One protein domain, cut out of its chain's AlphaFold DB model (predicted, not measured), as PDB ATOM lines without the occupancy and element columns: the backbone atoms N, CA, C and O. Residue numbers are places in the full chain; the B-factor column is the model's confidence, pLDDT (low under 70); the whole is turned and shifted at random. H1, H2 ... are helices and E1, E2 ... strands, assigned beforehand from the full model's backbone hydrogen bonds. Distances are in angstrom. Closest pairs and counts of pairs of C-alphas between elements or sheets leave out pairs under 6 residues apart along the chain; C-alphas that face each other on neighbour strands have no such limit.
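This is residues 480 to 579 of the 624 residues of an uncharacterized protein of Candidatus Sumerlaeota bacterium (UniProt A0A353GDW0). A twisted antiparallel sheet of four strands, E1 to E4, has the short helix H1 packed on it at E2 and the short helix H3 only grazing it, while the long helix H4 slants away as an arm past the short helix H2, and residues 570 to 579 stick out. The printed part has 100 residues, along the chain E1 H1 H2 H3 E2 E3 E4 H4, of mixed class, helices and strands. The sheet's order is E1, E2, E3, E4. It is compact, with a radius of gyration of the C-alphas of 14.1 A and spans of 41 by 36 by 23 A.

Look first at E2, residues 516 to 524, which bends by 82 degrees at residue 519. Beside it is edge strand E1, residues 480 to 483, with N 481 and O 523 3.0 A apart. E2 and E3, residues 534 to 539, form a hairpin, with N 522 and O 536 3.0 A apart. E3 and E4, residues 545 to 548, form another, with N 537 and O 546 2.8 A apart; E2 E3 E4 is a meander, each strand the antiparallel neighbour of the one before. H1, residues 485 to 490, is on the sheet; its closest C-alphas to E2 are Lys 485 and Gly 520, 4.3 A. H3, residues 504 to 507, only grazes the sheet with residues 505 to 507. H2, residues 492 to 495, touches residues 558 to 565 of H4, residues 555 to 578; their closest C-alphas are Leu 494 and Thr 561, 6.3 A. H4 is not on the sheet. In H1 and H4 every O i to N i+4 pair is within hydrogen-bond range; H2 and H3 are too short for one.

Find C-alpha 516 at (-35.395, -83.547, 18.132); E2 runs 17.3 A from there, and E3 16.7 A. E1 measures 9.5 A, E4 9.8 A, H1 8.6 A, H2 5.6 A and H3 5.7 A. From C-alpha 555 at (-51.380, -98.153, 15.382), H4 runs 34.1 A.

The C-alphas of Asn 529 and Asn 579, the two farthest apart, are 42.4 A apart. The printed part has no cut and no long link. Residues 527 to 531 have pLDDT under 70.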
ATOM      1  N   THR A 480     -37.920 -95.945   4.989       72.31
ATOM      2  CA  THR A 480     -38.060 -94.825   5.927       72.31
ATOM      3  C   THR A 480     -38.897 -93.675   5.373       72.31
ATOM      4  O   THR A 480     -38.422 -92.836   4.608       72.31
ATOM      5  N   LEU A 481     -40.165 -93.586   5.786       85.56
ATOM      6  CA  LEU A 481     -40.919 -92.336   5.662       85.56
ATOM      7  C   LEU A 481     -40.346 -91.350   6.687       85.56
ATOM      8  O   LEU A 481     -40.375 -91.631   7.879       85.56
ATOM      9  N   VAL A 482     -39.840 -90.202   6.245       88.69
ATOM     10  CA  VAL A 482     -39.293 -89.172   7.141       88.69
ATOM     11  C   VAL A 482     -40.280 -88.016   7.249       88.69
ATOM     12  O   VAL A 482     -40.703 -87.467   6.231       88.69
ATOM     13  N   ILE A 483     -40.658 -87.649   8.473       91.56
ATOM     14  CA  ILE A 483     -41.466 -86.460   8.758       91.56
ATOM     15  C   ILE A 483     -40.587 -85.486   9.531       91.56
ATOM     16  O   ILE A 483     -40.294 -85.703  10.708       91.56
ATOM     17  N   SER A 484     -40.181 -84.405   8.865       92.88
ATOM     18  CA  SER A 484     -39.272 -83.414   9.440       92.88
ATOM     19  C   SER A 484     -39.858 -82.748  10.679       92.88
ATOM     20  O   SER A 484     -41.070 -82.550  10.806       92.88
ATOM     21  N   LYS A 485     -38.984 -82.278  11.566       95.06
ATOM     22  CA  LYS A 485     -39.385 -81.505  12.746       95.06
ATOM     23  C   LYS A 485     -40.223 -80.274  12.404       95.06
ATOM     24  O   LYS A 485     -41.147 -79.923  13.135       95.06
ATOM     25  N   LYS A 486     -39.927 -79.618  11.276       93.31
ATOM     26  CA  LYS A 486     -40.709 -78.475  10.779       93.31
ATOM     27  C   LYS A 486     -42.135 -78.897  10.414       93.31
ATOM     28  O   LYS A 486     -43.074 -78.198  10.785       93.31
ATOM     29  N   GLN A 487     -42.291 -80.035   9.734       91.44
ATOM     30  CA  GLN A 487     -43.603 -80.595   9.394       91.44
ATOM     31  C   GLN A 487     -44.381 -81.010  10.649       91.44
ATOM     32  O   GLN A 487     -45.558 -80.676  10.767       91.44
ATOM     33  N   LEU A 488     -43.715 -81.643  11.620       94.50
ATOM     34  CA  LEU A 488     -44.313 -81.989  12.914       94.50
ATOM     35  C   LEU A 488     -44.815 -80.734  13.643       94.50
ATOM     36  O   LEU A 488     -45.977 -80.671  14.030       94.50
ATOM     37  N   ARG A 489     -44.002 -79.673  13.741       93.81
ATOM     38  CA  ARG A 489     -44.434 -78.399  14.347       93.81
ATOM     39  C   ARG A 489     -45.632 -77.767  13.633       93.81
ATOM     40  O   ARG A 489     -46.476 -77.179  14.299       93.81
ATOM     41  N   SER A 490     -45.715 -77.881  12.305       90.50
ATOM     42  CA  SER A 490     -46.846 -77.332  11.543       90.50
ATOM     43  C   SER A 490     -48.149 -78.120  11.697       90.50
ATOM     44  O   SER A 490     -49.210 -77.570  11.418       90.50
ATOM     45  N   CYS A 491     -48.079 -79.372  12.155       91.94
ATOM     46  CA  CYS A 491     -49.232 -80.254  12.334       91.94
ATOM     47  C   CYS A 491     -49.203 -80.866  13.744       91.94
ATOM     48  O   CYS A 491     -48.811 -82.026  13.898       91.94
ATOM     49  N   PRO A 492     -49.606 -80.110  14.786       93.50
ATOM     50  CA  PRO A 492     -49.447 -80.550  16.168       93.50
ATOM     51  C   PRO A 492     -50.197 -81.838  16.511       93.50
ATOM     52  O   PRO A 492     -49.708 -82.659  17.272       93.50
ATOM     53  N   GLU A 493     -51.337 -82.063  15.869       90.56
ATOM     54  CA  GLU A 493     -52.111 -83.308  15.893       90.56
ATOM     55  C   GLU A 493     -51.341 -84.569  15.472       90.56
ATOM     56  O   GLU A 493     -51.731 -85.672  15.846       90.56
ATOM     57  N   LEU A 494     -50.258 -84.427  14.701       91.12
ATOM     58  CA  LEU A 494     -49.467 -85.565  14.244       91.12
ATOM     59  C   LEU A 494     -48.503 -86.066  15.323       91.12
ATOM     60  O   LEU A 494     -48.181 -87.252  15.348       91.12
ATOM     61  N   TRP A 495     -48.059 -85.190  16.227       93.62
ATOM     62  CA  TRP A 495     -47.141 -85.558  17.305       93.62
ATOM     63  C   TRP A 495     -47.758 -85.498  18.701       93.62
ATOM     64  O   TRP A 495     -47.271 -86.199  19.579       93.62
ATOM     65  N   MET A 496     -48.837 -84.745  18.915       91.06
ATOM     66  CA  MET A 496     -49.566 -84.697  20.183       91.06
ATOM     67  C   MET A 496     -50.768 -85.644  20.209       91.06
ATOM     68  O   MET A 496     -51.372 -85.961  19.182       91.06
ATOM     69  N   GLY A 497     -51.167 -86.039  21.419       88.31
ATOM     70  CA  GLY A 497     -52.407 -86.767  21.668       88.31
ATOM     71  C   GLY A 497     -52.427 -88.122  20.971       88.31
ATOM     72  O   GLY A 497     -51.645 -89.004  21.309       88.31
ATOM     73  N   ARG A 498     -53.338 -88.280  20.007       83.94
ATOM     74  CA  ARG A 498     -53.599 -89.556  19.323       83.94
ATOM     75  C   ARG A 498     -52.679 -89.841  18.125       83.94
ATOM     76  O   ARG A 498     -52.838 -90.855  17.453       83.94
ATOM     77  N   GLY A 499     -51.757 -88.923  17.829       87.81
ATOM     78  CA  GLY A 499     -50.686 -89.125  16.857       87.81
ATOM     79  C   GLY A 499     -49.525 -89.924  17.456       87.81
ATOM     80  O   GLY A 499     -49.716 -90.906  18.161       87.81
ATOM     81  N   LEU A 500     -48.293 -89.482  17.210       92.00
ATOM     82  CA  LEU A 500     -47.076 -90.165  17.681       92.00
ATOM     83  C   LEU A 500     -46.825 -90.075  19.196       92.00
ATOM     84  O   LEU A 500     -45.874 -90.690  19.683       92.00
ATOM     85  N   ASN A 501     -47.636 -89.291  19.915       92.75
ATOM     86  CA  ASN A 501     -47.525 -89.025  21.351       92.75
ATOM     87  C   ASN A 501     -46.080 -88.693  21.788       92.75
ATOM     88  O   ASN A 501     -45.485 -89.316  22.675       92.75
ATOM     89  N   LEU A 502     -45.482 -87.737  21.079       94.06
ATOM     90  CA  LEU A 502     -44.161 -87.193  21.360       94.06
ATOM     91  C   LEU A 502     -44.272 -86.123  22.443       94.06
ATOM     92  O   LEU A 502     -45.230 -85.352  22.479       94.06
ATOM     93  N   ASP A 503     -43.268 -86.060  23.310       94.75
ATOM     94  CA  ASP A 503     -43.210 -85.048  24.360       94.75
ATOM     95  C   ASP A 503     -42.925 -83.664  23.740       94.75
ATOM     96  O   ASP A 503     -42.081 -83.524  22.852       94.75
ATOM     97  N   ALA A 504     -43.636 -82.635  24.207       95.38
ATOM     98  CA  ALA A 504     -43.474 -81.254  23.756       95.38
ATOM     99  C   ALA A 504     -42.047 -80.722  23.971       95.38
ATOM    100  O   ALA A 504     -41.602 -79.854  23.217       95.38
ATOM    101  N   ALA A 505     -41.316 -81.283  24.939       95.00
ATOM    102  CA  ALA A 505     -39.913 -80.974  25.199       95.00
ATOM    103  C   ALA A 505     -38.987 -81.255  23.995       95.00
ATOM    104  O   ALA A 505     -37.932 -80.647  23.882       95.00
ATOM    105  N   TRP A 506     -39.396 -82.104  23.044       95.06
ATOM    106  CA  TRP A 506     -38.621 -82.405  21.828       95.06
ATOM    107  C   TRP A 506     -38.668 -81.285  20.774       95.06
ATOM    108  O   TRP A 506     -38.031 -81.392  19.716       95.06
ATOM    109  N   PHE A 507     -39.462 -80.241  21.022       95.75
ATOM    110  CA  PHE A 507     -39.687 -79.125  20.111       95.75
ATOM    111  C   PHE A 507     -39.368 -77.759  20.729       95.75
ATOM    112  O   PHE A 507     -39.691 -76.751  20.096       95.75
ATOM    113  N   ASP A 508     -38.762 -77.681  21.910       94.38
ATOM    114  CA  ASP A 508     -38.574 -76.429  22.653       94.38
ATOM    115  C   ASP A 508     -37.276 -75.669  22.309       94.38
ATOM    116  O   ASP A 508     -37.095 -74.519  22.712       94.38
ATOM    117  N   GLY A 509     -36.392 -76.276  21.515       94.50
ATOM    118  CA  GLY A 509     -35.100 -75.713  21.115       94.50
ATOM    119  C   GLY A 509     -33.941 -76.035  22.058       94.50
ATOM    120  O   GLY A 509     -32.812 -75.636  21.764       94.50
ATOM    121  N   LYS A 510     -34.176 -76.738  23.172       95.31
ATOM    122  CA  LYS A 510     -33.178 -76.998  24.215       95.31
ATOM    123  C   LYS A 510     -32.603 -78.401  24.081       95.31
ATOM    124  O   LYS A 510     -33.241 -79.398  24.396       95.31
ATOM    125  N   VAL A 511     -31.335 -78.477  23.682       94.75
ATOM    126  CA  VAL A 511     -30.616 -79.754  23.503       94.75
ATOM    127  C   VAL A 511     -30.619 -80.607  24.782       94.75
ATOM    128  O   VAL A 511     -30.704 -81.829  24.697       94.75
ATOM    129  N   GLU A 512     -30.597 -79.974  25.959       94.38
ATOM    130  CA  GLU A 512     -30.651 -80.633  27.276       94.38
ATOM    131  C   GLU A 512     -31.929 -81.457  27.495       94.38
ATOM    132  O   GLU A 512     -31.894 -82.469  28.193       94.38
ATOM    133  N   ASN A 513     -33.032 -81.073  26.848       94.06
ATOM    134  CA  ASN A 513     -34.331 -81.735  26.960       94.06
ATOM    135  C   ASN A 513     -34.523 -82.868  25.937       94.06
ATOM    136  O   ASN A 513     -35.613 -83.426  25.824       94.06
ATOM    137  N   GLY A 514     -33.473 -83.215  25.186       93.56
ATOM    138  CA  GLY A 514     -33.564 -84.199  24.110       93.56
ATOM    139  C   GLY A 514     -34.240 -83.644  22.856       93.56
ATOM    140  O   GLY A 514     -34.913 -84.393  22.153       93.56
ATOM    141  N   GLU A 515     -34.070 -82.343  22.583       94.81
ATOM    142  CA  GLU A 515     -34.578 -81.673  21.381       94.81
ATOM    143  C   GLU A 515     -34.398 -82.548  20.136       94.81
ATOM    144  O   GLU A 515     -33.309 -83.053  19.881       94.81
ATOM    145  N   MET A 516     -35.440 -82.697  19.322       96.31
ATOM    146  CA  MET A 516     -35.395 -83.547  18.132       96.31
ATOM    147  C   MET A 516     -34.425 -83.003  17.074       96.31
ATOM    148  O   MET A 516     -34.353 -81.785  16.849       96.31
ATOM    149  N   GLU A 517     -33.736 -83.896  16.363       95.44
ATOM    150  CA  GLU A 517     -32.963 -83.557  15.167       95.44
ATOM    151  C   GLU A 517     -33.853 -82.896  14.094       95.44
ATOM    152  O   GLU A 517     -35.079 -83.040  14.076       95.44
ATOM    153  N   LYS A 518     -33.244 -82.120  13.188       93.00
ATOM    154  CA  LYS A 518     -33.969 -81.417  12.113       93.00
ATOM    155  C   LYS A 518     -34.760 -82.379  11.219       93.00
ATOM    156  O   LYS A 518     -35.876 -82.039  10.811       93.00
ATOM    157  N   ASP A 519     -34.210 -83.568  10.993       88.06
ATOM    158  CA  ASP A 519     -34.782 -84.613  10.143       88.06
ATOM    159  C   ASP A 519     -36.064 -85.219  10.734       88.06
ATOM    160  O   ASP A 519     -36.903 -85.727   9.997       88.06
ATOM    161  N   GLY A 520     -36.299 -85.045  12.037       93.25
ATOM    162  CA  GLY A 520     -37.559 -85.382  12.684       93.25
ATOM    163  C   GLY A 520     -37.726 -86.874  12.984       93.25
ATOM    164  O   GLY A 520     -36.883 -87.488  13.637       93.25
ATOM    165  N   VAL A 521     -38.859 -87.442  12.564       93.81
ATOM    166  CA  VAL A 521     -39.242 -88.836  12.833       93.81
ATOM    167  C   VAL A 521     -39.017 -89.680  11.583       93.81
ATOM    168  O   VAL A 521     -39.563 -89.363  10.525       93.81
ATOM    169  N   HIS A 522     -38.293 -90.793  11.711       90.75
ATOM    170  CA  HIS A 522     -38.092 -91.752  10.622       90.75
ATOM    171  C   HIS A 522     -38.916 -93.016  10.879       90.75
ATOM    172  O   HIS A 522     -38.627 -93.779  11.793       90.75
ATOM    173  N   PHE A 523     -39.936 -93.260  10.070       88.88
ATOM    174  CA  PHE A 523     -40.796 -94.438  10.148       88.88
ATOM    175  C   PHE A 523     -40.220 -95.564   9.314       88.88
ATOM    176  O   PHE A 523     -40.262 -95.451   8.100       88.88
ATOM    177  N   ARG A 524     -39.753 -96.648   9.930       85.31
ATOM    178  CA  ARG A 524     -39.407 -97.882   9.220       85.31
ATOM    179  C   ARG A 524     -40.683 -98.684   8.970       85.31
ATOM    180  O   ARG A 524     -41.310 -99.174   9.913       85.31
ATOM    181  N   LEU A 525     -41.065 -98.805   7.704       73.88
ATOM    182  CA  LEU A 525     -42.032 -99.800   7.257       73.88
ATOM    183  C   LEU A 525     -41.394-101.172   7.493       73.88
ATOM    184  O   LEU A 525     -40.308-101.448   6.994       73.88
ATOM    185  N   SER A 526     -42.008-101.991   8.343       70.44
ATOM    186  CA  SER A 526     -41.492-103.328   8.615       70.44
ATOM    187  C   SER A 526     -41.588-104.177   7.349       70.44
ATOM    188  O   SER A 526     -42.653-104.239   6.733       70.44
ATOM    189  N   ASP A 527     -40.509-104.881   7.008       60.81
ATOM    190  CA  ASP A 527     -40.480-105.842   5.908       60.81
ATOM    191  C   ASP A 527     -41.563-106.919   6.106       60.81
ATOM    192  O   ASP A 527     -41.439-107.804   6.948       60.81
ATOM    193  N   THR A 528     -42.644-106.781   5.335       55.06
ATOM    194  CA  THR A 528     -43.692-107.731   4.889       55.06
ATOM    195  C   THR A 528     -44.372-108.725   5.847       55.06
ATOM    196  O   THR A 528     -45.449-109.195   5.492       55.06
ATOM    197  N   ASN A 529     -43.870-109.015   7.051       60.72
ATOM    198  CA  ASN A 529     -44.446-110.047   7.932       60.72
ATOM    199  C   ASN A 529     -44.917-109.559   9.307       60.72
ATOM    200  O   ASN A 529     -45.549-110.323  10.035       60.72
ATOM    201  N   THR A 530     -44.684-108.295   9.659       61.81
ATOM    202  CA  THR A 530     -45.255-107.694  10.871       61.81
ATOM    203  C   THR A 530     -45.978-106.396  10.520       61.81
ATOM    204  O   THR A 530     -45.336-105.482  10.010       61.81
ATOM    205  N   PRO A 531     -47.292-106.267  10.806       64.38
ATOM    206  CA  PRO A 531     -48.066-105.049  10.529       64.38
ATOM    207  C   PRO A 531     -47.666-103.859  11.420       64.38
ATOM    208  O   PRO A 531     -48.228-102.778  11.307       64.38
ATOM    209  N   ASN A 532     -46.682-104.039  12.299       77.81
ATOM    210  CA  ASN A 532     -46.216-103.003  13.199       77.81
ATOM    211  C   ASN A 532     -45.170-102.146  12.478       77.81
ATOM    212  O   ASN A 532     -44.063-102.615  12.213       77.81
ATOM    213  N   PHE A 533     -45.483-100.882  12.195       83.00
ATOM    214  CA  PHE A 533     -44.444 -99.916  11.845       83.00
ATOM    215  C   PHE A 533     -43.724 -99.461  13.120       83.00
ATOM    216  O   PHE A 533     -44.336 -99.278  14.174       83.00
ATOM    217  N   ALA A 534     -42.413 -99.269  13.029       87.88
ATOM    218  CA  ALA A 534     -41.620 -98.661  14.090       87.88
ATOM    219  C   ALA A 534     -41.129 -97.300  13.610       87.88
ATOM    220  O   ALA A 534     -40.903 -97.100  12.416       87.88
ATOM    221  N   PHE A 535     -40.936 -96.356  14.523       92.00
ATOM    222  CA  PHE A 535     -40.318 -95.084  14.183       92.00
ATOM    223  C   PHE A 535     -39.136 -94.775  15.091       92.00
ATOM    224  O   PHE A 535     -39.160 -95.031  16.293       92.00
ATOM    225  N   THR A 536     -38.076 -94.241  14.495       91.62
ATOM    226  CA  THR A 536     -36.867 -93.812  15.188       91.62
ATOM    227  C   THR A 536     -36.855 -92.299  15.323       91.62
ATOM    228  O   THR A 536     -37.057 -91.570  14.348       91.62
ATOM    229  N   LEU A 537     -36.602 -91.849  16.545       92.81
ATOM    230  CA  LEU A 537     -36.361 -90.466  16.923       92.81
ATOM    231  C   LEU A 537     -34.874 -90.309  17.208       92.81
ATOM    232  O   LEU A 537     -34.330 -91.077  18.007       92.81
ATOM    233  N   ARG A 538     -34.226 -89.306  16.618       92.81
ATOM    234  CA  ARG A 538     -32.861 -88.933  16.991       92.81
ATOM    235  C   ARG A 538     -32.864 -87.573  17.679       92.81
ATOM    236  O   ARG A 538     -33.515 -86.635  17.220       92.81
ATOM    237  N   SER A 539     -32.159 -87.481  18.802       95.25
ATOM    238  CA  SER A 539     -31.895 -86.206  19.470       95.25
ATOM    239  C   SER A 539     -30.952 -85.347  18.619       95.25
ATOM    240  O   SER A 539     -30.071 -85.867  17.937       95.25
ATOM    241  N   ALA A 540     -31.081 -84.025  18.699       92.00
ATOM    242  CA  ALA A 540     -30.242 -83.040  18.026       92.00
ATOM    243  C   ALA A 540     -28.766 -83.118  18.450       92.00
ATOM    244  O   ALA A 540     -27.894 -82.688  17.701       92.00
ATOM    245  N   SER A 541     -28.474 -83.679  19.628       91.12
ATOM    246  CA  SER A 541     -27.104 -83.989  20.059       91.12
ATOM    247  C   SER A 541     -26.505 -85.208  19.348       91.12
ATOM    248  O   SER A 541     -25.314 -85.472  19.492       91.12
ATOM    249  N   GLY A 542     -27.329 -86.014  18.669       87.94
ATOM    250  CA  GLY A 542     -26.966 -87.323  18.127       87.94
ATOM    251  C   GLY A 542     -26.705 -88.400  19.189       87.94
ATOM    252  O   GLY A 542     -26.470 -89.550  18.836       87.94
ATOM    253  N   SER A 543     -26.753 -88.063  20.485       87.06
ATOM    254  CA  SER A 543     -26.390 -88.983  21.573       87.06
ATOM    255  C   SER A 543     -27.496 -89.966  21.954       87.06
ATOM    256  O   SER A 543     -27.225 -90.951  22.636       87.06
ATOM    257  N   GLN A 544     -28.737 -89.711  21.531       89.44
ATOM    258  CA  GLN A 544     -29.883 -90.565  21.822       89.44
ATOM    259  C   GLN A 544     -30.635 -90.891  20.533       89.44
ATOM    260  O   GLN A 544     -31.094 -89.991  19.828       89.44
ATOM    261  N   GLU A 545     -30.781 -92.185  20.260       92.00
ATOM    262  CA  GLU A 545     -31.671 -92.722  19.236       92.00
ATOM    263  C   GLU A 545     -32.712 -93.600  19.942       92.00
ATOM    264  O   GLU A 545     -32.368 -94.597  20.577       92.00
ATOM    265  N   GLN A 546     -33.984 -93.202  19.891       92.94
ATOM    266  CA  GLN A 546     -35.093 -93.960  20.469       92.94
ATOM    267  C   GLN A 546     -35.924 -94.573  19.348       92.94
ATOM    268  O   GLN A 546     -36.523 -93.856  18.551       92.94
ATOM    269  N   THR A 547     -35.992 -95.903  19.306       91.94
ATOM    270  CA  THR A 547     -36.954 -96.613  18.453       91.94
ATOM    271  C   THR A 547     -38.227 -96.847  19.255       91.94
ATOM    272  O   THR A 547     -38.183 -97.506  20.293       91.94
ATOM    273  N   ARG A 548     -39.360 -96.321  18.790       91.62
ATOM    274  CA  ARG A 548     -40.679 -96.579  19.372       91.62
ATOM    275  C   ARG A 548     -41.502 -97.432  18.422       91.62
ATOM    276  O   ARG A 548     -41.560 -97.177  17.223       91.62
ATOM    277  N   THR A 549     -42.153 -98.439  18.988       91.00
ATOM    278  CA  THR A 549     -43.188 -99.213  18.303       91.00
ATOM    279  C   THR A 549     -44.505 -98.844  18.975       91.00
ATOM    280  O   THR A 549     -44.620 -99.085  20.180       91.00
ATOM    281  N   PRO A 550     -45.462 -98.213  18.270       88.31
ATOM    282  CA  PRO A 550     -46.765 -97.913  18.848       88.31
ATOM    283  C   PRO A 550     -47.432 -99.195  19.344       88.31
ATOM    284  O   PRO A 550     -47.283-100.260  18.727       88.31
ATOM    285  N   ASN A 551     -48.189 -99.089  20.435       89.62
ATOM    286  CA  ASN A 551     -49.004-100.198  20.918       89.62
ATOM    287  C   ASN A 551     -49.955-100.646  19.785       89.62
ATOM    288  O   ASN A 551     -50.500 -99.780  19.096       89.62
ATOM    289  N   PRO A 552     -50.199-101.955  19.572       89.31
ATOM    290  CA  PRO A 552     -51.184-102.441  18.601       89.31
ATOM    291  C   PRO A 552     -52.546-101.720  18.624       89.31
ATOM    292  O   PRO A 552     -53.196-101.614  17.589       89.31
ATOM    293  N   GLN A 553     -52.977-101.194  19.778       89.00
ATOM    294  CA  GLN A 553     -54.212-100.402  19.888       89.00
ATOM    295  C   GLN A 553     -54.105 -98.980  19.301       89.00
ATOM    296  O   GLN A 553     -55.101 -98.446  18.822       89.00
ATOM    297  N   GLU A 554     -52.918 -98.375  19.321       88.38
ATOM    298  CA  GLU A 554     -52.655 -97.011  18.836       88.38
ATOM    299  C   GLU A 554     -52.358 -96.985  17.329       88.38
ATOM    300  O   GLU A 554     -52.641 -95.997  16.650       88.38
ATOM    301  N   GLN A 555     -51.815 -98.078  16.782       88.38
ATOM    302  CA  GLN A 555     -51.380 -98.153  15.382       88.38
ATOM    303  C   GLN A 555     -52.432 -97.697  14.362       88.38
ATOM    304  O   GLN A 555     -52.092 -96.843  13.541       88.38
ATOM    305  N   PRO A 556     -53.703 -98.156  14.408       90.06
ATOM    306  CA  PRO A 556     -54.692 -97.752  13.410       90.06
ATOM    307  C   PRO A 556     -54.962 -96.245  13.428       90.06
ATOM    308  O   PRO A 556     -55.332 -95.655  12.411       90.06
ATOM    309  N   GLU A 557     -54.817 -95.605  14.587       90.25
ATOM    310  CA  GLU A 557     -55.056 -94.176  14.741       90.25
ATOM    311  C   GLU A 557     -53.867 -93.345  14.257       90.25
ATOM    312  O   GLU A 557     -54.053 -92.365  13.524       90.25
ATOM    313  N   VAL A 558     -52.645 -93.791  14.555       89.31
ATOM    314  CA  VAL A 558     -51.423 -93.184  14.019       89.31
ATOM    315  C   VAL A 558     -51.384 -93.303  12.492       89.31
ATOM    316  O   VAL A 558     -51.130 -92.312  11.807       89.31
ATOM    317  N   GLU A 559     -51.726 -94.466  11.931       89.25
ATOM    318  CA  GLU A 559     -51.813 -94.672  10.478       89.25
ATOM    319  C   GLU A 559     -52.828 -93.739   9.820       89.25
ATOM    320  O   GLU A 559     -52.516 -93.093   8.816       89.25
ATOM    321  N   ARG A 560     -54.035 -93.611  10.392       90.25
ATOM    322  CA  ARG A 560     -55.058 -92.677   9.891       90.25
ATOM    323  C   ARG A 560     -54.570 -91.235   9.929       90.25
ATOM    324  O   ARG A 560     -54.813 -90.495   8.974       90.25
ATOM    325  N   THR A 561     -53.879 -90.845  10.997       88.88
ATOM    326  CA  THR A 561     -53.345 -89.489  11.172       88.88
ATOM    327  C   THR A 561     -52.260 -89.193  10.137       88.88
ATOM    328  O   THR A 561     -52.332 -88.177   9.446       88.88
ATOM    329  N   ILE A 562     -51.320 -90.119   9.926       88.56
ATOM    330  CA  ILE A 562     -50.279 -89.996   8.896       88.56
ATOM    331  C   ILE A 562     -50.894 -89.984   7.493       88.56
ATOM    332  O   ILE A 562     -50.499 -89.178   6.652       88.56
ATOM    333  N   ALA A 563     -51.876 -90.844   7.216       88.19
ATOM    334  CA  ALA A 563     -52.551 -90.898   5.921       88.19
ATOM    335  C   ALA A 563     -53.380 -89.635   5.631       88.19
ATOM    336  O   ALA A 563     -53.475 -89.207   4.477       88.19
ATOM    337  N   ARG A 564     -53.996 -89.026   6.654       90.12
ATOM    338  CA  ARG A 564     -54.662 -87.719   6.538       90.12
ATOM    339  C   ARG A 564     -53.641 -86.627   6.233       90.12
ATOM    340  O   ARG A 564     -53.776 -85.958   5.212       90.12
ATOM    341  N   TRP A 565     -52.578 -86.540   7.030       89.69
ATOM    342  CA  TRP A 565     -51.504 -85.569   6.831       89.69
ATOM    343  C   TRP A 565     -50.868 -85.672   5.444       89.69
ATOM    344  O   TRP A 565     -50.721 -84.661   4.768       89.69
ATOM    345  N   LYS A 566     -50.559 -86.882   4.958       87.44
ATOM    346  CA  LYS A 566     -50.013 -87.081   3.604       87.44
ATOM    347  C   LYS A 566     -50.928 -86.506   2.522       87.44
ATOM    348  O   LYS A 566     -50.435 -85.894   1.579       87.44
ATOM    349  N   ARG A 567     -52.248 -86.693   2.649       88.06
ATOM    350  CA  ARG A 567     -53.233 -86.153   1.696       88.06
ATOM    351  C   ARG A 567     -53.286 -84.628   1.743       88.06
ATOM    352  O   ARG A 567     -53.242 -83.998   0.692       88.06
ATOM    353  N   GLU A 568     -53.335 -84.046   2.937       87.62
ATOM    354  CA  GLU A 568     -53.371 -82.590   3.127       87.62
ATOM    355  C   GLU A 568     -52.070 -81.917   2.678       87.62
ATOM    356  O   GLU A 568     -52.100 -80.911   1.970       87.62
ATOM    357  N   PHE A 569     -50.923 -82.504   3.021       84.50
ATOM    358  CA  PHE A 569     -49.610 -82.011   2.623       84.50
ATOM    359  C   PHE A 569     -49.427 -82.083   1.103       84.50
ATOM    360  O   PHE A 569     -49.019 -81.097   0.495       84.50
ATOM    361  N   ALA A 570     -49.802 -83.199   0.466       83.31
ATOM    362  CA  ALA A 570     -49.761 -83.322  -0.991       83.31
ATOM    363  C   ALA A 570     -50.706 -82.326  -1.686       83.31
ATOM    364  O   ALA A 570     -50.336 -81.737  -2.701       83.31
ATOM    365  N   ALA A 571     -51.905 -82.101  -1.136       85.62
ATOM    366  CA  ALA A 571     -52.835 -81.096  -1.648       85.62
ATOM    367  C   ALA A 571     -52.262 -79.676  -1.524       85.62
ATOM    368  O   ALA A 571     -52.371 -78.893  -2.466       85.62
ATOM    369  N   ARG A 572     -51.601 -79.362  -0.403       82.81
ATOM    370  CA  ARG A 572     -50.952 -78.068  -0.174       82.81
ATOM    371  C   ARG A 572     -49.753 -77.850  -1.093       82.81
ATOM    372  O   ARG A 572     -49.681 -76.803  -1.723       82.81
ATOM    373  N   GLU A 573     -48.856 -78.828  -1.230       81.25
ATOM    374  CA  GLU A 573     -47.740 -78.733  -2.181       81.25
ATOM    375  C   GLU A 573     -48.240 -78.569  -3.616       81.25
ATOM    376  O   GLU A 573     -47.694 -77.770  -4.376       81.25
ATOM    377  N   LYS A 574     -49.282 -79.314  -3.998       83.56
ATOM    378  CA  LYS A 574     -49.908 -79.171  -5.312       83.56
ATOM    379  C   LYS A 574     -50.471 -77.760  -5.494       83.56
ATOM    380  O   LYS A 574     -50.178 -77.137  -6.508       83.56
ATOM    381  N   ALA A 575     -51.190 -77.231  -4.504       80.50
ATOM    382  CA  ALA A 575     -51.736 -75.876  -4.544       80.50
ATOM    383  C   ALA A 575     -50.642 -74.793  -4.624       80.50
ATOM    384  O   ALA A 575     -50.793 -73.843  -5.390       80.50
ATOM    385  N   GLU A 576     -49.533 -74.947  -3.893       79.69
ATOM    386  CA  GLU A 576     -48.375 -74.041  -3.944       79.69
ATOM    387  C   GLU A 576     -47.645 -74.115  -5.297       79.69
ATOM    388  O   GLU A 576     -47.225 -73.086  -5.826       79.69
ATOM    389  N   ARG A 577     -47.527 -75.310  -5.896       76.81
ATOM    390  CA  ARG A 577     -46.940 -75.493  -7.236       76.81
ATOM    391  C   ARG A 577     -47.827 -74.962  -8.355       76.81
ATOM    392  O   ARG A 577     -47.301 -74.444  -9.333       76.81
ATOM    393  N   GLU A 578     -49.142 -75.125  -8.243       82.56
ATOM    394  CA  GLU A 578     -50.107 -74.636  -9.236       82.56
ATOM    395  C   GLU A 578     -50.320 -73.120  -9.125       82.56
ATOM    396  O   GLU A 578     -50.629 -72.472 -10.125       82.56
ATOM    397  N   ASN A 579     -50.084 -72.537  -7.944       79.00
ATOM    398  CA  ASN A 579     -50.200 -71.100  -7.692       79.00
ATOM    399  C   ASN A 579     -48.921 -70.515  -7.059       79.00
ATOM    400  O   ASN A 579     -48.968 -70.008  -5.929       79.00
TER     401      ASN A 579